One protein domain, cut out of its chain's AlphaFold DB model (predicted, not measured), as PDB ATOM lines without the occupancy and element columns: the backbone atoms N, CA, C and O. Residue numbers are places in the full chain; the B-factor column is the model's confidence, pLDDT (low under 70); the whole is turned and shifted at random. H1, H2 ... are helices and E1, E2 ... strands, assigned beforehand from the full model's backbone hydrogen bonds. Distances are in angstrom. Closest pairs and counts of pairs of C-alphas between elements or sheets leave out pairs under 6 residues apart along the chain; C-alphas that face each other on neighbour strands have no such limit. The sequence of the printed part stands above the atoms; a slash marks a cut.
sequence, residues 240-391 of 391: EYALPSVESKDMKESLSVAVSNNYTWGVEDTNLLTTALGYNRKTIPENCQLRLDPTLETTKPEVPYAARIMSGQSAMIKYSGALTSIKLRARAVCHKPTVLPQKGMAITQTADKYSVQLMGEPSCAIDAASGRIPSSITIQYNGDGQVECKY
ATOM      1  N   GLU A 240      13.251  -8.961 -28.744       79.69
ATOM      2  CA  GLU A 240      13.209  -7.618 -29.313       79.69
ATOM      3  C   GLU A 240      12.564  -7.671 -30.700       79.69
ATOM      4  O   GLU A 240      13.161  -8.156 -31.662       79.69
ATOM      5  N   TYR A 241      11.349  -7.140 -30.824       66.69
ATOM      6  CA  TYR A 241      10.738  -6.939 -32.131       66.69
ATOM      7  C   TYR A 241      11.564  -5.922 -32.923       66.69
ATOM      8  O   TYR A 241      11.939  -4.864 -32.406       66.69
ATOM      9  N   ALA A 242      11.874  -6.233 -34.182       58.06
ATOM     10  CA  ALA A 242      12.425  -5.247 -35.099       58.06
ATOM     11  C   ALA A 242      11.384  -4.132 -35.266       58.06
ATOM     12  O   ALA A 242      10.255  -4.404 -35.669       58.06
ATOM     13  N   LEU A 243      11.745  -2.892 -34.926       58.25
ATOM     14  CA  LEU A 243      10.919  -1.754 -35.311       58.25
ATOM     15  C   LEU A 243      11.005  -1.673 -36.838       58.25
ATOM     16  O   LEU A 243      12.122  -1.554 -37.351       58.25
ATOM     17  N   PRO A 244       9.886  -1.802 -37.571       53.72
ATOM     18  CA  PRO A 244       9.928  -1.628 -39.009       53.72
ATOM     19  C   PRO A 244      10.403  -0.203 -39.284       53.72
ATOM     20  O   PRO A 244       9.807   0.761 -38.807       53.72
ATOM     21  N   SER A 245      11.500  -0.072 -40.030       55.28
ATOM     22  CA  SER A 245      11.897   1.213 -40.593       55.28
ATOM     23  C   SER A 245      10.847   1.576 -41.633       55.28
ATOM     24  O   SER A 245      10.890   1.090 -42.762       55.28
ATOM     25  N   VAL A 246       9.855   2.367 -41.239       59.47
ATOM     26  CA  VAL A 246       8.857   2.869 -42.177       59.47
ATOM     27  C   VAL A 246       9.531   3.982 -42.964       59.47
ATOM     28  O   VAL A 246       9.702   5.081 -42.454       59.47
ATOM     29  N   GLU A 247       9.960   3.699 -44.192       63.62
ATOM     30  CA  GLU A 247      10.345   4.749 -45.133       63.62
ATOM     31  C   GLU A 247       9.074   5.298 -45.791       63.62
ATOM     32  O   GLU A 247       8.418   4.620 -46.582       63.62
ATOM     33  N   SER A 248       8.705   6.533 -45.449       66.12
ATOM     34  CA  SER A 248       7.642   7.266 -46.137       66.12
ATOM     35  C   SER A 248       8.253   8.076 -47.277       66.12
ATOM     36  O   SER A 248       9.319   8.676 -47.126       66.12
ATOM     37  N   LYS A 249       7.558   8.127 -48.418       72.62
ATOM     38  CA  LYS A 249       7.959   8.944 -49.578       72.62
ATOM     39  C   LYS A 249       7.981  10.447 -49.267       72.62
ATOM     40  O   LYS A 249       8.617  11.199 -49.999       72.62
ATOM     41  N   ASP A 250       7.336  10.869 -48.179       76.62
ATOM     42  CA  ASP A 250       7.185  12.274 -47.791       76.62
ATOM     43  C   ASP A 250       8.239  12.764 -46.782       76.62
ATOM     44  O   ASP A 250       8.141  13.884 -46.264       76.62
ATOM     45  N   MET A 251       9.256  11.951 -46.484       79.25
ATOM     46  CA  MET A 251      10.372  12.340 -45.618       79.25
ATOM     47  C   MET A 251      11.355  13.229 -46.382       79.25
ATOM     48  O   MET A 251      12.112  12.752 -47.228       79.25
ATOM     49  N   LYS A 252      11.317  14.535 -46.100       83.81
ATOM     50  CA  LYS A 252      12.137  15.555 -46.781       83.81
ATOM     51  C   LYS A 252      13.358  15.976 -45.976       83.81
ATOM     52  O   LYS A 252      14.350  16.390 -46.564       83.81
ATOM     53  N   GLU A 253      13.266  15.870 -44.658       89.62
ATOM     54  CA  GLU A 253      14.302  16.310 -43.736       89.62
ATOM     55  C   GLU A 253      15.082  15.107 -43.209       89.62
ATOM     56  O   GLU A 253      14.577  13.980 -43.145       89.62
ATOM     57  N   SER A 254      16.329  15.343 -42.813       91.31
ATOM     58  CA  SER A 254      17.172  14.311 -42.220       91.31
ATOM     59  C   SER A 254      18.047  14.887 -41.122       91.31
ATOM     60  O   SER A 254      18.630  15.954 -41.297       91.31
ATOM     61  N   LEU A 255      18.165  14.156 -40.019       93.62
ATOM     62  CA  LEU A 255      18.992  14.513 -38.876       93.62
ATOM     63  C   LEU A 255      20.032  13.419 -38.639       93.62
ATOM     64  O   LEU A 255      19.678  12.249 -38.492       93.62
ATOM     65  N   SER A 256      21.307  13.798 -38.580       95.50
ATOM     66  CA  SER A 256      22.367  12.888 -38.140       95.50
ATOM     67  C   SER A 256      22.385  12.831 -36.617       95.50
ATOM     68  O   SER A 256      22.663  13.836 -35.971       95.50
ATOM     69  N   VAL A 257      22.099  11.678 -36.022       96.00
ATOM     70  CA  VAL A 257      22.198  11.486 -34.571       96.00
ATOM     71  C   VAL A 257      23.383  10.575 -34.290       96.00
ATOM     72  O   VAL A 257      23.453   9.469 -34.815       96.00
ATOM     73  N   ALA A 258      24.321  11.035 -33.472       97.06
ATOM     74  CA  ALA A 258      25.502  10.295 -33.055       97.06
ATOM     75  C   ALA A 258      25.482  10.060 -31.544       97.06
ATOM     76  O   ALA A 258      25.060  10.925 -30.778       97.06
ATOM     77  N   VAL A 259      25.977   8.903 -31.108       97.12
ATOM     78  CA  VAL A 259      26.171   8.594 -29.688       97.12
ATOM     79  C   VAL A 259      27.663   8.589 -29.399       97.12
ATOM     80  O   VAL A 259      28.429   7.872 -30.042       97.12
ATOM     81  N   SER A 260      28.084   9.385 -28.424       96.75
ATOM     82  CA  SER A 260      29.476   9.467 -27.991       96.75
ATOM     83  C   SER A 260      29.992   8.109 -27.502       96.75
ATOM     84  O   SER A 260      29.272   7.337 -26.869       96.75
ATOM     85  N   ASN A 261      31.273   7.838 -27.756       96.06
ATOM     86  CA  ASN A 261      31.989   6.724 -27.125       96.06
ATOM     87  C   ASN A 261      32.340   7.002 -25.661       96.06
ATOM     88  O   ASN A 261      32.560   6.069 -24.895       96.06
ATOM     89  N   ASN A 262      32.377   8.276 -25.272       95.06
ATOM     90  CA  ASN A 262      32.658   8.690 -23.908       95.06
ATOM     91  C   ASN A 262      31.330   8.776 -23.164       95.06
ATOM     92  O   ASN A 262      30.691   9.826 -23.167       95.06
ATOM     93  N   TYR A 263      30.898   7.661 -22.584       95.50
ATOM     94  CA  TYR A 263      29.724   7.601 -21.722       95.50
ATOM     95  C   TYR A 263      30.099   7.025 -20.359       95.50
ATOM     96  O   TYR A 263      31.091   6.302 -20.221       95.50
ATOM     97  N   THR A 264      29.296   7.338 -19.350       96.00
ATOM     98  CA  THR A 264      29.465   6.816 -17.993       96.00
ATOM     99  C   THR A 264      28.241   6.024 -17.571       96.00
ATOM    100  O   THR A 264      27.109   6.367 -17.903       96.00
ATOM    101  N   TRP A 265      28.477   4.942 -16.834       96.19
ATOM    102  CA  TRP A 265      27.411   4.210 -16.163       96.19
ATOM    103  C   TRP A 265      27.128   4.870 -14.821       96.19
ATOM    104  O   TRP A 265      28.031   4.984 -13.984       96.19
ATOM    105  N   GLY A 266      25.882   5.285 -14.624       95.94
ATOM    106  CA  GLY A 266      25.441   5.847 -13.360       95.94
ATOM    107  C   GLY A 266      25.299   4.789 -12.260       95.94
ATOM    108  O   GLY A 266      25.490   3.583 -12.479       95.94
ATOM    109  N   VAL A 267      25.034   5.234 -11.034       95.69
ATOM    110  CA  VAL A 267      24.919   4.324  -9.885       95.69
ATOM    111  C   VAL A 267      23.659   3.470 -10.017       95.69
ATOM    112  O   VAL A 267      23.732   2.252  -9.829       95.69
ATOM    113  N   GLU A 268      22.536   4.073 -10.393       95.44
ATOM    114  CA  GLU A 268      21.265   3.375 -10.586       95.44
ATOM    115  C   GLU A 268      21.342   2.416 -11.771       95.44
ATOM    116  O   GLU A 268      20.944   1.257 -11.637       95.44
ATOM    117  N   ASP A 269      21.967   2.842 -12.874       95.56
ATOM    118  CA  ASP A 269      22.229   1.979 -14.029       95.56
ATOM    119  C   ASP A 269      22.993   0.717 -13.609       95.56
ATOM    120  O   ASP A 269      22.613  -0.411 -13.937       95.56
ATOM    121  N   THR A 270      24.072   0.883 -12.836       96.06
ATOM    122  CA  THR A 270      24.883  -0.262 -12.404       96.06
ATOM    123  C   THR A 270      24.141  -1.177 -11.434       96.06
ATOM    124  O   THR A 270      24.260  -2.400 -11.545       96.06
ATOM    125  N   ASN A 271      23.330  -0.625 -10.530       94.56
ATOM    126  CA  ASN A 271      22.495  -1.403  -9.615       94.56
ATOM    127  C   ASN A 271      21.417  -2.190 -10.367       94.56
ATOM    128  O   ASN A 271      21.176  -3.366 -10.061       94.56
ATOM    129  N   LEU A 272      20.809  -1.573 -11.381       93.69
ATOM    130  CA  LEU A 272      19.830  -2.208 -12.249       93.69
ATOM    131  C   LEU A 272      20.453  -3.389 -12.997       93.69
ATOM    132  O   LEU A 272      19.914  -4.492 -12.946       93.69
ATOM    133  N   LEU A 273      21.615  -3.201 -13.624       94.38
ATOM    134  CA  LEU A 273      22.304  -4.264 -14.364       94.38
ATOM    135  C   LEU A 273      22.818  -5.383 -13.455       94.38
ATOM    136  O   LEU A 273      22.718  -6.559 -13.811       94.38
ATOM    137  N   THR A 274      23.290  -5.040 -12.256       93.38
ATOM    138  CA  THR A 274      23.654  -6.028 -11.230       93.38
ATOM    139  C   THR A 274      22.441  -6.868 -10.846       93.38
ATOM    140  O   THR A 274      22.515  -8.092 -10.768       93.38
ATOM    141  N   THR A 275      21.289  -6.226 -10.663       91.50
ATOM    142  CA  THR A 275      20.047  -6.905 -10.285       91.50
ATOM    143  C   THR A 275      19.468  -7.732 -11.435       91.50
ATOM    144  O   THR A 275      18.935  -8.813 -11.187       91.50
ATOM    145  N   ALA A 276      19.575  -7.246 -12.675       91.31
ATOM    146  CA  ALA A 276      18.981  -7.852 -13.867       91.31
ATOM    147  C   ALA A 276      19.790  -9.007 -14.424       91.31
ATOM    148  O   ALA A 276      19.229 -10.039 -14.778       91.31
ATOM    149  N   LEU A 277      21.102  -8.826 -14.510       92.75
ATOM    150  CA  LEU A 277      21.989  -9.732 -15.228       92.75
ATOM    151  C   LEU A 277      23.055 -10.352 -14.322       92.75
ATOM    152  O   LEU A 277      23.774 -11.240 -14.764       92.75
ATOM    153  N   GLY A 278      23.159  -9.920 -13.061       92.69
ATOM    154  CA  GLY A 278      24.155 -10.436 -12.124       92.69
ATOM    155  C   GLY A 278      25.565  -9.895 -12.363       92.69
ATOM    156  O   GLY A 278      26.517 -10.400 -11.771       92.69
ATOM    157  N   TYR A 279      25.728  -8.882 -13.220       93.44
ATOM    158  CA  TYR A 279      27.034  -8.279 -13.471       93.44
ATOM    159  C   TYR A 279      27.526  -7.484 -12.269       93.44
ATOM    160  O   TYR A 279      26.781  -6.729 -11.660       93.44
ATOM    161  N   ASN A 280      28.816  -7.592 -11.957       93.19
ATOM    162  CA  ASN A 280      29.449  -6.689 -11.005       93.19
ATOM    163  C   ASN A 280      29.695  -5.332 -11.681       93.19
ATOM    164  O   ASN A 280      30.062  -5.291 -12.859       93.19
ATOM    165  N   ARG A 281      29.606  -4.232 -10.923       94.56
ATOM    166  CA  ARG A 281      29.945  -2.871 -11.366       94.56
ATOM    167  C   ARG A 281      31.253  -2.785 -12.164       94.56
ATOM    168  O   ARG A 281      31.309  -2.056 -13.146       94.56
ATOM    169  N   LYS A 282      32.279  -3.558 -11.788       95.38
ATOM    170  CA  LYS A 282      33.574  -3.598 -12.499       95.38
ATOM    171  C   LYS A 282      33.509  -4.292 -13.862       95.38
ATOM    172  O   LYS A 282      34.235  -3.913 -14.765       95.38
ATOM    173  N   THR A 283      32.639  -5.288 -14.005       96.00
ATOM    174  CA  THR A 283      32.498  -6.096 -15.226       96.00
ATOM    175  C   THR A 283      31.511  -5.502 -16.229       96.00
ATOM    176  O   THR A 283      31.514  -5.904 -17.389       96.00
ATOM    177  N   ILE A 284      30.667  -4.550 -15.809       95.94
ATOM    178  CA  ILE A 284      29.670  -3.914 -16.685       95.94
ATOM    179  C   ILE A 284      30.327  -3.280 -17.923       95.94
ATOM    180  O   ILE A 284      29.893  -3.624 -19.018       95.94
ATOM    181  N   PRO A 285      31.383  -2.446 -17.825       95.50
ATOM    182  CA  PRO A 285      31.988  -1.827 -19.012       95.50
ATOM    183  C   PRO A 285      32.587  -2.827 -20.012       95.50
ATOM    184  O   PRO A 285      32.679  -2.530 -21.196       95.50
ATOM    185  N   GLU A 286      32.993  -4.008 -19.544       96.12
ATOM    186  CA  GLU A 286      33.572  -5.067 -20.383       96.12
ATOM    187  C   GLU A 286      32.493  -5.928 -21.053       96.12
ATOM    188  O   GLU A 286      32.707  -6.500 -22.121       96.12
ATOM    189  N   ASN A 287      31.326  -6.045 -20.414       96.75
ATOM    190  CA  ASN A 287      30.269  -6.960 -20.837       96.75
ATOM    191  C   ASN A 287      29.074  -6.263 -21.480       96.75
ATOM    192  O   ASN A 287      28.295  -6.937 -22.153       96.75
ATOM    193  N   CYS A 288      28.922  -4.958 -21.274       97.19
ATOM    194  CA  CYS A 288      27.783  -4.165 -21.698       97.19
ATOM    195  C   CYS A 288      28.231  -2.966 -22.522       97.19
ATOM    196  O   CYS A 288      29.189  -2.274 -22.186       97.19
ATOM    197  N   GLN A 289      27.465  -2.680 -23.566       97.19
ATOM    198  CA  GLN A 289      27.610  -1.484 -24.378       97.19
ATOM    199  C   GLN A 289      26.329  -0.657 -24.302       97.19
ATOM    200  O   GLN A 289      25.223  -1.203 -24.349       97.19
ATOM    201  N   LEU A 290      26.474   0.663 -24.198       97.19
ATOM    202  CA  LEU A 290      25.340   1.576 -24.266       97.19
ATOM    203  C   LEU A 290      24.746   1.597 -25.681       97.19
ATOM    204  O   LEU A 290      25.460   1.720 -26.679       97.19
ATOM    205  N   ARG A 291      23.418   1.533 -25.741       96.25
ATOM    206  CA  ARG A 291      22.603   1.808 -26.921       96.25
ATOM    207  C   ARG A 291      21.601   2.900 -26.579       96.25
ATOM    208  O   ARG A 291      20.917   2.805 -25.562       96.25
ATOM    209  N   LEU A 292      21.500   3.913 -27.430       95.81
ATOM    210  CA  LEU A 292      20.434   4.904 -27.356       95.81
ATOM    211  C   LEU A 292      19.490   4.691 -28.533       95.81
ATOM    212  O   LEU A 292      19.921   4.624 -29.686       95.81
ATOM    213  N   ASP A 293      18.202   4.601 -28.224       94.06
ATOM    214  CA  ASP A 293      17.144   4.522 -29.220       94.06
ATOM    215  C   ASP A 293      16.460   5.902 -29.299       94.06
ATOM    216  O   ASP A 293      15.535   6.167 -28.516       94.06
ATOM    217  N   PRO A 294      16.938   6.834 -30.149       94.31
ATOM    218  CA  PRO A 294      16.287   8.123 -30.329       94.31
ATOM    219  C   PRO A 294      14.941   7.967 -31.030       94.31
ATOM    220  O   PRO A 294      14.814   7.185 -31.967       94.31
ATOM    221  N   THR A 295      13.963   8.752 -30.596       92.94
ATOM    222  CA  THR A 295      12.658   8.943 -31.226       92.94
ATOM    223  C   THR A 295      12.480  10.433 -31.479       92.94
ATOM    224  O   THR A 295      12.441  11.219 -30.529       92.94
ATOM    225  N   LEU A 296      12.408  10.829 -32.750       91.38
ATOM    226  CA  LEU A 296      12.163  12.223 -33.115       91.38
ATOM    227  C   LEU A 296      10.675  12.531 -32.989       91.38
ATOM    228  O   LEU A 296       9.843  11.875 -33.619       91.38
ATOM    229  N   GLU A 297      10.353  13.553 -32.209       89.88
ATOM    230  CA  GLU A 297       9.010  14.109 -32.150       89.88
ATOM    231  C   GLU A 297       8.918  15.286 -33.112       89.88
ATOM    232  O   GLU A 297       9.797  16.151 -33.155       89.88
ATOM    233  N   THR A 298       7.854  15.308 -33.909       89.25
ATOM    234  CA  THR A 298       7.623  16.359 -34.897       89.25
ATOM    235  C   THR A 298       6.184  16.843 -34.825       89.25
ATOM    236  O   THR A 298       5.313  16.176 -34.267       89.25
ATOM    237  N   THR A 299       5.902  17.975 -35.465       88.25
ATOM    238  CA  THR A 299       4.533  18.485 -35.615       88.25
ATOM    239  C   THR A 299       3.611  17.573 -36.433       88.25
ATOM    240  O   THR A 299       2.397  17.760 -36.393       88.25
ATOM    241  N   LYS A 300       4.152  16.588 -37.165       84.62
ATOM    242  CA  LYS A 300       3.384  15.574 -37.898       84.62
ATOM    243  C   LYS A 300       3.577  14.202 -37.237       84.62
ATOM    244  O   LYS A 300       4.571  13.532 -37.513       84.62
ATOM    245  N   PRO A 301       2.640  13.742 -36.393       67.75
ATOM    246  CA  PRO A 301       2.824  12.550 -35.561       67.75
ATOM    247  C   PRO A 301       2.642  11.220 -36.316       67.75
ATOM    248  O   PRO A 301       2.404  10.194 -35.688       67.75
ATOM    249  N   GLU A 302       2.705  11.215 -37.651       69.75
ATOM    250  CA  GLU A 302       2.206  10.098 -38.462       69.75
ATOM    251  C   GLU A 302       2.984   8.790 -38.233       69.75
ATOM    252  O   GLU A 302       2.376   7.723 -38.289       69.75
ATOM    253  N   VAL A 303       4.286   8.845 -37.900       67.94
ATOM    254  CA  VAL A 303       5.089   7.671 -37.500       67.94
ATOM    255  C   VAL A 303       6.236   8.095 -36.561       67.94
ATOM    256  O   VAL A 303       6.879   9.110 -36.832       67.94
ATOM    257  N   PRO A 304       6.553   7.342 -35.485       69.50
ATOM    258  CA  PRO A 304       7.762   7.582 -34.702       69.50
ATOM    259  C   PRO A 304       9.014   7.337 -35.553       69.50
ATOM    260  O   PRO A 304       9.276   6.215 -35.991       69.50
ATOM    261  N   TYR A 305       9.813   8.383 -35.756       77.50
ATOM    262  CA  TYR A 305      11.101   8.275 -36.436       77.50
ATOM    263  C   TYR A 305      12.142   7.792 -35.432       77.50
ATOM    264  O   TYR A 305      12.690   8.584 -34.659       77.50
ATOM    265  N   ALA A 306      12.359   6.479 -35.403       83.25
ATOM    266  CA  ALA A 306      13.246   5.842 -34.445       83.25
ATOM    267  C   ALA A 306      14.475   5.223 -35.113       83.25
ATOM    268  O   ALA A 306      14.382   4.602 -36.172       83.25
ATOM    269  N   ALA A 307      15.619   5.339 -34.449       87.62
ATOM    270  CA  ALA A 307      16.823   4.585 -34.780       87.62
ATOM    271  C   ALA A 307      17.319   3.828 -33.547       87.62
ATOM    272  O   ALA A 307      16.873   4.072 -32.430       87.62
ATOM    273  N   ARG A 308      18.244   2.891 -33.756       92.75
ATOM    274  CA  ARG A 308      18.973   2.197 -32.690       92.75
ATOM    275  C   ARG A 308      20.446   2.478 -32.904       92.75
ATOM    276  O   ARG A 308      20.982   2.085 -33.938       92.75
ATOM    277  N   ILE A 309      21.077   3.175 -31.969       94.50
ATOM    278  CA  ILE A 309      22.436   3.682 -32.160       94.50
ATOM    279  C   ILE A 309      23.299   3.206 -30.998       94.50
ATOM    280  O   ILE A 309      23.040   3.534 -29.840       94.50
ATOM    281  N   MET A 310      24.312   2.392 -31.296       96.19
ATOM    282  CA  MET A 310      25.290   1.978 -30.288       96.19
ATOM    283  C   MET A 310      26.253   3.129 -29.985       96.19
ATOM    284  O   MET A 310      26.473   4.002 -30.826       96.19
ATOM    285  N   SER A 311      26.880   3.110 -28.808       95.88
ATOM    286  CA  SER A 311      27.965   4.042 -28.487       95.88
ATOM    287  C   SER A 311      29.038   4.045 -29.586       95.88
ATOM    288  O   SER A 311      29.493   2.979 -30.014       95.88
ATOM    289  N   GLY A 312      29.427   5.234 -30.049       95.38
ATOM    290  CA  GLY A 312      30.414   5.426 -31.116       95.38
ATOM    291  C   GLY A 312      29.868   5.365 -32.530       95.38
ATOM    292  O   GLY A 312      30.638   5.508 -33.477       95.38
ATOM    293  N   GLN A 313      28.568   5.135 -32.686       97.31
ATOM    294  CA  GLN A 313      27.912   5.094 -33.984       97.31
ATOM    295  C   GLN A 313      27.074   6.348 -34.213       97.31
ATOM    296  O   GLN A 313      26.740   7.096 -33.289       97.31
ATOM    297  N   SER A 314      26.709   6.552 -35.472       95.81
ATOM    298  CA  SER A 314      25.718   7.532 -35.884       95.81
ATOM    299  C   SER A 314      24.707   6.902 -36.828       95.81
ATOM    300  O   SER A 314      24.990   5.914 -37.507       95.81
ATOM    301  N   ALA A 315      23.511   7.474 -36.855       94.38
ATOM    302  CA  ALA A 315      22.464   7.111 -37.787       94.38
ATOM    303  C   ALA A 315      21.816   8.373 -38.354       94.38
ATOM    304  O   ALA A 315      21.585   9.350 -37.642       94.38
ATOM    305  N   MET A 316      21.496   8.325 -39.644       93.19
ATOM    306  CA  MET A 316      20.655   9.330 -40.282       93.19
ATOM    307  C   MET A 316      19.194   8.958 -40.059       93.19
ATOM    308  O   MET A 316      18.752   7.898 -40.499       93.19
ATOM    309  N   ILE A 317      18.444   9.839 -39.406       91.69
ATOM    310  CA  ILE A 317      17.013   9.668 -39.174       91.69
ATOM    311  C   ILE A 317      16.279  10.642 -40.085       91.69
ATOM    312  O   ILE A 317      16.417  11.859 -39.955       91.69
ATOM    313  N   LYS A 318      15.529  10.102 -41.044       89.94
ATOM    314  CA  LYS A 318      14.669  10.897 -41.921       89.94
ATOM    315  C   LYS A 318      13.361  11.206 -41.203       89.94
ATOM    316  O   LYS A 318      12.849  10.339 -40.501       89.94
ATOM    317  N   TYR A 319      12.833  12.412 -41.383       89.38
ATOM    318  CA  TYR A 319      11.572  12.827 -40.773       89.38
ATOM    319  C   TYR A 319      10.790  13.820 -41.646       89.38
ATOM    320  O   TYR A 319      11.286  14.339 -42.653       89.38
ATOM    321  N   SER A 320       9.537  14.064 -41.266       87.88
ATOM    322  CA  SER A 320       8.640  15.028 -41.907       87.88
ATOM    323  C   SER A 320       8.056  15.979 -40.865       87.88
ATOM    324  O   SER A 320       7.758  15.572 -39.749       87.88
ATOM    325  N   GLY A 321       7.821  17.235 -41.251       87.12
ATOM    326  CA  GLY A 321       7.316  18.266 -40.337       87.12
ATOM    327  C   GLY A 321       8.435  18.995 -39.591       87.12
ATOM    328  O   GLY A 321       9.609  18.838 -39.912       87.12
ATOM    329  N   ALA A 322       8.060  19.829 -38.621       88.06
ATOM    330  CA  ALA A 322       9.021  20.561 -37.800       88.06
ATOM    331  C   ALA A 322       9.416  19.710 -36.588       88.06
ATOM    332  O   ALA A 322       8.533  19.205 -35.891       88.06
ATOM    333  N   LEU A 323      10.720  19.553 -36.348       89.31
ATOM    334  CA  LEU A 323      11.259  18.820 -35.203       89.31
ATOM    335  C   LEU A 323      10.974  19.588 -33.904       89.31
ATOM    336  O   LEU A 323      11.353  20.752 -33.783       89.31
ATOM    337  N   THR A 324      10.318  18.942 -32.941       88.19
ATOM    338  CA  THR A 324       9.944  19.553 -31.656       88.19
ATOM    339  C   THR A 324      10.819  19.064 -30.510       88.19
ATOM    340  O   THR A 324      11.196  19.846 -29.643       88.19
ATOM    341  N   SER A 325      11.144  17.772 -30.484       89.25
ATOM    342  CA  SER A 325      11.965  17.181 -29.427       89.25
ATOM    343  C   SER A 325      12.635  15.896 -29.911       89.25
ATOM    344  O   SER A 325      12.253  15.317 -30.933       89.25
ATOM    345  N   ILE A 326      13.639  15.438 -29.165       92.75
ATOM    346  CA  ILE A 326      14.233  14.116 -29.358       92.75
ATOM    347  C   ILE A 326      14.174  13.388 -28.031       92.75
ATOM    348  O   ILE A 326      14.893  13.749 -27.098       92.75
ATOM    349  N   LYS A 327      13.343  12.353 -27.953       93.94
ATOM    350  CA  LYS A 327      13.296  11.453 -26.801       93.94
ATOM    351  C   LYS A 327      14.287  10.326 -26.996       93.94
ATOM    352  O   LYS A 327      14.419   9.792 -28.092       93.94
ATOM    353  N   LEU A 328      14.976   9.948 -25.935       94.69
ATOM    354  CA  LEU A 328      16.004   8.925 -25.957       94.69
ATOM    355  C   LEU A 328      15.597   7.819 -24.999       94.69
ATOM    356  O   LEU A 328      15.319   8.062 -23.827       94.69
ATOM    357  N   ARG A 329      15.605   6.581 -25.486       94.38
ATOM    358  CA  ARG A 329      15.502   5.411 -24.617       94.38
ATOM    359  C   ARG A 329      16.875   4.778 -24.485       94.38
ATOM    360  O   ARG A 329      17.398   4.216 -25.447       94.38
ATOM    361  N   ALA A 330      17.453   4.880 -23.294       95.75
ATOM    362  CA  ALA A 330      18.748   4.292 -23.006       95.75
ATOM    363  C   ALA A 330      18.610   2.799 -22.677       95.75
ATOM    364  O   ALA A 330      17.709   2.369 -21.952       95.75
ATOM    365  N   ARG A 331      19.501   1.989 -23.243       95.50
ATOM    366  CA  ARG A 331      19.561   0.541 -23.039       95.50
ATOM    367  C   ARG A 331      21.004   0.105 -22.861       95.50
ATOM    368  O   ARG A 331      21.891   0.547 -23.584       95.50
ATOM    369  N   ALA A 332      21.224  -0.832 -21.952       96.69
ATOM    370  CA  ALA A 332      22.455  -1.601 -21.918       96.69
ATOM    371  C   ALA A 332      22.268  -2.861 -22.753       96.69
ATOM    372  O   ALA A 332      21.363  -3.651 -22.482       96.69
ATOM    373  N   VAL A 333      23.109  -3.046 -23.763       96.38
ATOM    374  CA  VAL A 333      23.179  -4.280 -24.544       96.38
ATOM    375  C   VAL A 333      24.394  -5.056 -24.063       96.38
ATOM    376  O   VAL A 333      25.531  -4.657 -24.304       96.38
ATOM    377  N   CYS A 334      24.148  -6.153 -23.365       96.50
ATOM    378  CA  CYS A 334      25.160  -6.952 -22.703       96.50
ATOM    379  C   CYS A 334      25.264  -8.352 -23.299       96.50
ATOM    380  O   CYS A 334      24.301  -8.887 -23.857       96.50
ATOM    381  N   HIS A 335      26.425  -8.978 -23.132       95.75
ATOM    382  CA  HIS A 335      26.565 -10.411 -23.363       95.75
ATOM    383  C   HIS A 335      25.596 -11.205 -22.471       95.75
ATOM    384  O   HIS A 335      25.032 -10.699 -21.501       95.75
ATOM    385  N   LYS A 336      25.353 -12.466 -22.820       91.38
ATOM    386  CA  LYS A 336      24.545 -13.351 -21.983       91.38
ATOM    387  C   LYS A 336      25.373 -13.800 -20.765       91.38
ATOM    388  O   LYS A 336      26.432 -14.394 -20.967       91.38
ATOM    389  N   PRO A 337      24.919 -13.570 -19.519       89.25
ATOM    390  CA  PRO A 337      25.600 -14.092 -18.341       89.25
ATOM    391  C   PRO A 337      25.413 -15.612 -18.231       89.25
ATOM    392  O   PRO A 337      24.404 -16.164 -18.676       89.25
ATOM    393  N   THR A 338      26.369 -16.291 -17.590       85.81
ATOM    394  CA  THR A 338      26.324 -17.746 -17.354       85.81
ATOM    395  C   THR A 338      25.136 -18.151 -16.483       85.81
ATOM    396  O   THR A 338      24.525 -19.193 -16.704       85.81
ATOM    397  N   VAL A 339      24.796 -17.316 -15.499       84.81
ATOM    398  CA  VAL A 339      23.670 -17.526 -14.587       84.81
ATOM    399  C   VAL A 339      22.841 -16.252 -14.552       84.81
ATOM    400  O   VAL A 339      23.351 -15.185 -14.220       84.81
ATOM    401  N   LEU A 340      21.561 -16.369 -14.898       83.38
ATOM    402  CA  LEU A 340      20.613 -15.268 -14.781       83.38
ATOM    403  C   LEU A 340      20.052 -15.189 -13.354       83.38
ATOM    404  O   LEU A 340      19.642 -16.219 -12.808       83.38
ATOM    405  N   PRO A 341      19.962 -13.989 -12.758       78.88
ATOM    406  CA  PRO A 341      19.245 -13.795 -11.505       78.88
ATOM    407  C   PRO A 341      17.768 -14.201 -11.630       78.88
ATOM    408  O   PRO A 341      17.089 -13.830 -12.584       78.88
ATOM    409  N   GLN A 342      17.233 -14.910 -10.632       71.25
ATOM    410  CA  GLN A 342      15.809 -15.287 -10.560       71.25
ATOM    411  C   GLN A 342      14.925 -14.167  -9.990       71.25
ATOM    412  O   GLN A 342      14.056 -14.394  -9.148       71.25
ATOM    413  N   LYS A 343      15.184 -12.928 -10.404       70.31
ATOM    414  CA  LYS A 343      14.336 -11.789 -10.064       70.31
ATOM    415  C   LYS A 343      13.440 -11.537 -11.266       70.31
ATOM    416  O   LYS A 343      13.959 -11.425 -12.372       70.31
ATOM    417  N   GLY A 344      12.126 -11.480 -11.048       58.25
ATOM    418  CA  GLY A 344      11.082 -11.375 -12.079       58.25
ATOM    419  C   GLY A 344      11.086 -10.061 -12.867       58.25
ATOM    420  O   GLY A 344      10.076  -9.370 -12.923       58.25
ATOM    421  N   MET A 345      12.225  -9.701 -13.452       71.62
ATOM    422  CA  MET A 345      12.402  -8.549 -14.319       71.62
ATOM    423  C   MET A 345      12.287  -8.975 -15.780       71.62
ATOM    424  O   MET A 345      12.604 -10.111 -16.142       71.62
ATOM    425  N   ALA A 346      11.814  -8.048 -16.610       77.69
ATOM    426  CA  ALA A 346      11.755  -8.236 -18.047       77.69
ATOM    427  C   ALA A 346      13.133  -7.949 -18.656       77.69
ATOM    428  O   ALA A 346      13.642  -6.831 -18.568       77.69
ATOM    429  N   ILE A 347      13.733  -8.958 -19.279       85.44
ATOM    430  CA  ILE A 347      14.984  -8.840 -20.028       85.44
ATOM    431  C   ILE A 347      14.623  -8.976 -21.499       85.44
ATOM    432  O   ILE A 347      13.959  -9.934 -21.894       85.44
ATOM    433  N   THR A 348      15.043  -8.023 -22.326       88.00
ATOM    434  CA  THR A 348      14.834  -8.147 -23.768       88.00
ATOM    435  C   THR A 348      15.986  -8.956 -24.365       88.00
ATOM    436  O   THR A 348      17.141  -8.677 -24.070       88.00
ATOM    437  N   GLN A 349      15.722  -9.948 -25.206       86.81
ATOM    438  CA  GLN A 349      16.744 -10.642 -25.980       86.81
ATOM    439  C   GLN A 349      16.896  -9.983 -27.352       86.81
ATOM    440  O   GLN A 349      15.936  -9.881 -28.117       86.81
ATOM    441  N   THR A 350      18.124  -9.581 -27.667       83.56
ATOM    442  CA  THR A 350      18.508  -8.943 -28.927       83.56
ATOM    443  C   THR A 350      19.552  -9.827 -29.598       83.56
ATOM    444  O   THR A 350      20.733  -9.747 -29.271       83.56
ATOM    445  N   ALA A 351      19.112 -10.693 -30.515       85.12
ATOM    446  CA  ALA A 351      19.949 -11.735 -31.114       85.12
ATOM    447  C   ALA A 351      20.620 -12.635 -30.046       85.12
ATOM    448  O   ALA A 351      19.928 -13.330 -29.295       85.12
ATOM    449  N   ASP A 352      21.951 -12.630 -29.974       87.69
ATOM    450  CA  ASP A 352      22.784 -13.372 -29.021       87.69
ATOM    451  C   ASP A 352      23.056 -12.606 -27.710       87.69
ATOM    452  O   ASP A 352      23.720 -13.120 -26.808       87.69
ATOM    453  N   LYS A 353      22.519 -11.388 -27.583       93.00
ATOM    454  CA  LYS A 353      22.723 -10.483 -26.448       93.00
ATOM    455  C   LYS A 353      21.446 -10.267 -25.646       93.00
ATOM    456  O   LYS A 353      20.332 -10.534 -26.101       93.00
ATOM    457  N   TYR A 354      21.615  -9.729 -24.445       93.69
ATOM    458  CA  TYR A 354      20.522  -9.234 -23.617       93.69
ATOM    459  C   TYR A 354      20.523  -7.713 -23.581       93.69
ATOM    460  O   TYR A 354      21.559  -7.077 -23.448       93.69
ATOM    461  N   SER A 355      19.339  -7.132 -23.697       93.75
ATOM    462  CA  SER A 355      19.082  -5.710 -23.599       93.75
ATOM    463  C   SER A 355      18.240  -5.431 -22.360       93.75
ATOM    464  O   SER A 355      17.139  -5.965 -22.192       93.75
ATOM    465  N   VAL A 356      18.769  -4.572 -21.495       94.12
ATOM    466  CA  VAL A 356      18.071  -4.043 -20.323       94.12
ATOM    467  C   VAL A 356      17.814  -2.566 -20.574       94.12
ATOM    468  O   VAL A 356      18.736  -1.818 -20.898       94.12
ATOM    469  N   GLN A 357      16.554  -2.155 -20.467       94.19
ATOM    470  CA  GLN A 357      16.198  -0.742 -20.515       94.19
ATOM    471  C   GLN A 357      16.689  -0.067 -19.238       94.19
ATOM    472  O   GLN A 357      16.363  -0.524 -18.146       94.19
ATOM    473  N   LEU A 358      17.491   0.982 -19.402       94.12
ATOM    474  CA  LEU A 358      17.965   1.802 -18.297       94.12
ATOM    475  C   LEU A 358      16.845   2.727 -17.826       94.12
ATOM    476  O   LEU A 358      15.866   2.958 -18.545       94.12
ATOM    477  N   MET A 359      16.980   3.222 -16.604       86.81
ATOM    478  CA  MET A 359      16.009   4.153 -16.049       86.81
ATOM    479  C   MET A 359      16.166   5.549 -16.660       86.81
ATOM    480  O   MET A 359      17.242   5.945 -17.101       86.81
ATOM    481  N   GLY A 360      15.054   6.285 -16.681       85.75
ATOM    482  CA  GLY A 360      14.978   7.631 -17.235       85.75
ATOM    483  C   GLY A 360      14.560   7.678 -18.706       85.75
ATOM    484  O   GLY A 360      14.707   6.723 -19.471       85.75
ATOM    485  N   GLU A 361      14.029   8.833 -19.094       86.88
ATOM    486  CA  GLU A 361      13.714   9.181 -20.481       86.88
ATOM    487  C   GLU A 361      14.485  10.452 -20.853       86.88
ATOM    488  O   GLU A 361      13.914  11.546 -20.866       86.88
ATOM    489  N   PRO A 362      15.808  10.341 -21.087       90.94
ATOM    490  CA  PRO A 362      16.597  11.484 -21.507       90.94
ATOM    491  C   PRO A 362      16.002  12.124 -22.761       90.94
ATOM    492  O   PRO A 362      15.485  11.441 -23.646       90.94
ATOM    493  N   SER A 363      16.093  13.445 -22.866       93.44
ATOM    494  CA  SER A 363      15.651  14.159 -24.061       93.44
ATOM    495  C   SER A 363      16.606  15.287 -24.425       93.44
ATOM    496  O   SER A 363      17.234  15.890 -23.556       93.44
ATOM    497  N   CYS A 364      16.720  15.557 -25.724       92.00
ATOM    498  CA  CYS A 364      17.420  16.726 -26.240       92.00
ATOM    499  C   CYS A 364      16.387  17.786 -26.625       92.00
ATOM    500  O   CYS A 364      15.529  17.548 -27.482       92.00
ATOM    501  N   ALA A 365      16.472  18.954 -25.989       87.12
ATOM    502  CA  ALA A 365      15.619  20.090 -26.307       87.12
ATOM    503  C   ALA A 365      16.061  20.735 -27.625       87.12
ATOM    504  O   ALA A 365      17.217  21.139 -27.759       87.12
ATOM    505  N   ILE A 366      15.145  20.857 -28.583       85.44
ATOM    506  CA  ILE A 366      15.388  21.544 -29.852       85.44
ATOM    507  C   ILE A 366      14.792  22.945 -29.743       85.44
ATOM    508  O   ILE A 366      13.599  23.092 -29.479       85.44
ATOM    509  N   ASP A 367      15.609  23.978 -29.949       78.25
ATOM    510  CA  ASP A 367      15.114  25.354 -30.012       78.25
ATOM    511  C   ASP A 367      14.410  25.596 -31.354       78.25
ATOM    512  O   ASP A 367      14.987  26.114 -32.314       78.25
ATOM    513  N   ALA A 368      13.136  25.210 -31.409       68.50
ATOM    514  CA  ALA A 368      12.281  25.442 -32.565       68.50
ATOM    515  C   ALA A 368      12.077  26.943 -32.855       68.50
ATOM    516  O   ALA A 368      11.827  27.308 -34.004       68.50
ATOM    517  N   ALA A 369      12.212  27.822 -31.851       66.94
ATOM    518  CA  ALA A 369      12.018  29.263 -32.014       66.94
ATOM    519  C   ALA A 369      13.165  29.916 -32.798       66.94
ATOM    520  O   ALA A 369      12.946  30.892 -33.515       66.94
ATOM    521  N   SER A 370      14.370  29.341 -32.733       67.19
ATOM    522  CA  SER A 370      15.519  29.791 -33.530       67.19
ATOM    523  C   SER A 370      15.353  29.574 -35.042       67.19
ATOM    524  O   SER A 370      16.125  30.124 -35.833       67.19
ATOM    525  N   GLY A 371      14.387  28.744 -35.463       67.88
ATOM    526  CA  GLY A 371      14.170  28.362 -36.861       67.88
ATOM    527  C   GLY A 371      15.325  27.575 -37.494       67.88
ATOM    528  O   GLY A 371      15.261  27.251 -38.679       67.88
ATOM    529  N   ARG A 372      16.386  27.261 -36.737       74.81
ATOM    530  CA  ARG A 372      17.535  26.475 -37.194       74.81
ATOM    531  C   ARG A 372      17.462  25.085 -36.590       74.81
ATOM    532  O   ARG A 372      17.848  24.874 -35.446       74.81
ATOM    533  N   ILE A 373      16.992  24.130 -37.386       81.94
ATOM    534  CA  ILE A 373      17.096  22.723 -37.017       81.94
ATOM    535  C   ILE A 373      18.554  22.292 -37.245       81.94
ATOM    536  O   ILE A 373      19.086  22.521 -38.336       81.94
ATOM    537  N   PRO A 374      19.229  21.709 -36.242       87.62
ATOM    538  CA  PRO A 374      20.590  21.212 -36.405       87.62
ATOM    539  C   PRO A 374      20.630  20.108 -37.467       87.62
ATOM    540  O   PRO A 374      19.752  19.252 -37.523       87.62
ATOM    541  N   SER A 375      21.670  20.092 -38.302       89.81
ATOM    542  CA  SER A 375      21.901  18.993 -39.255       89.81
ATOM    543  C   SER A 375      22.437  17.731 -38.573       89.81
ATOM    544  O   SER A 375      22.319  16.624 -39.103       89.81
ATOM    545  N   SER A 376      23.045  17.892 -37.398       94.06
ATOM    546  CA  SER A 376      23.653  16.817 -36.625       94.06
ATOM    547  C   SER A 376      23.502  17.048 -35.132       94.06
ATOM    548  O   SER A 376      23.503  18.186 -34.689       94.06
ATOM    549  N   ILE A 377      23.416  15.972 -34.358       95.25
ATOM    550  CA  ILE A 377      23.445  16.007 -32.898       95.25
ATOM    551  C   ILE A 377      24.353  14.893 -32.415       95.25
ATOM    552  O   ILE A 377      24.220  13.749 -32.843       95.25
ATOM    553  N   THR A 378      25.247  15.215 -31.489       96.81
ATOM    554  CA  THR A 378      26.029  14.230 -30.744       96.81
ATOM    555  C   THR A 378      25.532  14.169 -29.310       96.81
ATOM    556  O   THR A 378      25.484  15.184 -28.618       96.81
ATOM    557  N   ILE A 379      25.177  12.971 -28.859       96.69
ATOM    558  CA  ILE A 379      24.640  12.714 -27.528       96.69
ATOM    559  C   ILE A 379      25.721  12.060 -26.677       96.69
ATOM    560  O   ILE A 379      26.258  11.009 -27.031       96.69
ATOM    561  N   GLN A 380      26.014  12.658 -25.530       97.38
ATOM    562  CA  GLN A 380      26.859  12.086 -24.492       97.38
ATOM    563  C   GLN A 380      25.981  11.653 -23.316       97.38
ATOM    564  O   GLN A 380      25.268  12.466 -22.738       97.38
ATOM    565  N   TYR A 381      26.014  10.366 -22.978       96.88
ATOM    566  CA  TYR A 381      25.252   9.814 -21.857       96.88
ATOM    567  C   TYR A 381      26.103   9.817 -20.588       96.88
ATOM    568  O   TYR A 381      27.194   9.244 -20.572       96.88
ATOM    569  N   ASN A 382      25.594  10.449 -19.534       96.00
ATOM    570  CA  ASN A 382      26.323  10.677 -18.287       96.00
ATOM    571  C   ASN A 382      25.887   9.738 -17.146       96.00
ATOM    572  O   ASN A 382      26.416   9.837 -16.039       96.00
ATOM    573  N   GLY A 383      24.990   8.787 -17.420       95.06
ATOM    574  CA  GLY A 383      24.475   7.847 -16.426       95.06
ATOM    575  C   GLY A 383      23.125   8.266 -15.856       95.06
ATOM    576  O   GLY A 383      22.769   9.441 -15.890       95.06
ATOM    577  N   ASP A 384      22.379   7.291 -15.344       94.25
ATOM    578  CA  ASP A 384      21.126   7.476 -14.598       94.25
ATOM    579  C   ASP A 384      20.108   8.359 -15.351       94.25
ATOM    580  O   ASP A 384      19.501   9.282 -14.807       94.25
ATOM    581  N   GLY A 385      19.968   8.122 -16.660       92.81
ATOM    582  CA  GLY A 385      19.053   8.868 -17.524       92.81
ATOM    583  C   GLY A 385      19.507  10.285 -17.890       92.81
ATOM    584  O   GLY A 385      18.745  11.006 -18.532       92.81
ATOM    585  N   GLN A 386      20.724  10.703 -17.531       94.94
ATOM    586  CA  GLN A 386      21.257  12.026 -17.862       94.94
ATOM    587  C   GLN A 386      21.994  12.030 -19.204       94.94
ATOM    588  O   GLN A 386      22.809  11.151 -19.499       94.94
ATOM    589  N   VAL A 387      21.750  13.067 -20.009       95.88
ATOM    590  CA  VAL A 387      22.402  13.275 -21.310       95.88
ATOM    591  C   VAL A 387      22.842  14.719 -21.501       95.88
ATOM    592  O   VAL A 387      22.212  15.651 -21.011       95.88
ATOM    593  N   GLU A 388      23.909  14.894 -22.270       96.00
ATOM    594  CA  GLU A 388      24.354  16.166 -22.825       96.00
ATOM    595  C   GLU A 388      24.242  16.091 -24.353       96.00
ATOM    596  O   GLU A 388      24.770  15.166 -24.979       96.00
ATOM    597  N   CYS A 389      23.547  17.053 -24.962       94.94
ATOM    598  CA  CYS A 389      23.310  17.095 -26.404       94.94
ATOM    599  C   CYS A 389      24.102  18.247 -27.028       94.94
ATOM    600  O   CYS A 389      23.962  19.398 -26.614       94.94
ATOM    601  N   LYS A 390      24.941  17.930 -28.018       94.00
ATOM    602  CA  LYS A 390      25.775  18.888 -28.759       94.00
ATOM    603  C   LYS A 390      25.267  18.992 -30.193       94.00
ATOM    604  O   LYS A 390      25.137  17.961 -30.850       94.00
ATOM    605  N   TYR A 391      24.972  20.215 -30.625       90.38
ATOM    606  CA  TYR A 391      24.332  20.562 -31.899       90.38
ATOM    607  C   TYR A 391      25.340  21.003 -32.958       90.38
ATOM    608  O   TYR A 391      26.291  21.725 -32.576       90.38
TER     609      TYR A 391
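This is residues 240 to 391 of the 391 residues of an uncharacterized protein of Rhodospirillaceae bacterium (UniProt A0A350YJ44). The domain is an elongated sandwich of two strongly twisted sheets, partly face to face with their strands crossed: the long strands E2 and E4 run through the middle in one sheet, and E3, E1, E8 and E9 make the other. At one end of the long axis the hairpin of E5 and E6 extends the first sheet beyond the sandwich, and H1 covers that part of it slantwise, with short H2 beside the near ends of E2 and E4. The 152 printed residues hold two named helices and nine named strands in the order E1, H1, H2, E2, E3, E4, E5, E6, E7, E8, E9, and the class is mostly strand. The sheet E3, E1, E8, E9 is mixed; the other is branched, with antiparallel neighbour pairs E2 and E4, E4 and E6, E4 and E7, and E5 and E6. The whole is compact, with a radius of gyration of the C-alphas of 16.3 A, and spans 50 by 28 by 23 A.

Residues 240 to 252 hold no named element. E1 is residues 253 to 259, with C-alpha 253 at (14.302, 16.310, -43.736), and is 19.9 A long. H1 is residues 267 to 277, 15.3 A, and H2 residues 284 to 287. E2 follows at once as residues 288 to 298, 31.7 A long, from C-alpha 288 at (27.783, -4.165, -21.698). E3 is residues 314 to 319, 15.9 A, and E4 residues 323 to 334, 31.8 A. E5 is residues 346 to 350, E6 residues 353 to 357 and E7 residues 363 to 365. E8 is residues 376 to 383, 22.1 A, and E9 residues 386 to 390, ending with C-alpha 390 at (25.775, 18.888, -28.759).

The two sheets form a sandwich, two sheets face to face, with 45 pairs of C-alphas within 10 A and strands at 40 degrees to each other. E4 has E2 on one side, with N 293 and O 329 2.9 A apart. On its other side are E6, beside residues 331 to 334, with N 332 and O 356 2.9 A apart, and E7, beside residues 325 to 328, with N 364 and O 326 2.9 A apart. E5 and E6 form a hairpin, with N 355 and O 348 2.7 A apart. In the other sheet E3 and E9 are the edge strands. E1 is antiparallel to E3, with N 317 and O 255 2.9 A apart, and parallel to E8 at 33 degrees, with N 377 and O 256 2.8 A apart. E8 and E9 form a hairpin, with N 388 and O 380 2.8 A apart. Between the sheets, the closest C-alphas of E7 and E9, those of Cys 364 and Cys 389, are 5.9 A apart. H1 is on the branched sheet at a height over the sheet of 9.9 A, over E4 and E6 and only just not over E5, where 2 of its C-alphas fall; the closest C-alphas of H1 and E6 are those of Leu 273 and Val 356, 7.3 A apart. On the local plane H1 stands at 47 degrees to E6, slantwise to the strands. H2 only grazes that sheet with residues 284 to 287. In H1 every O i to N i+4 pair is within hydrogen-bond range; H2 is too short for such a pair.

The C-alphas of Val 339 and Gly 371, the two farthest apart, are 51.9 A apart. The printed part has no cut and ends at the chain's last residue, 391. The links E2 to E3 and E4 to E5 are long; within the first, residues 305 to 306 and 309 to 310 pair antiparallel with E2. The mean pLDDT of the printed part is 88.1; 17 residues are under 70, namely 241 to 248, 301 to 304, 344 and 368 to 371.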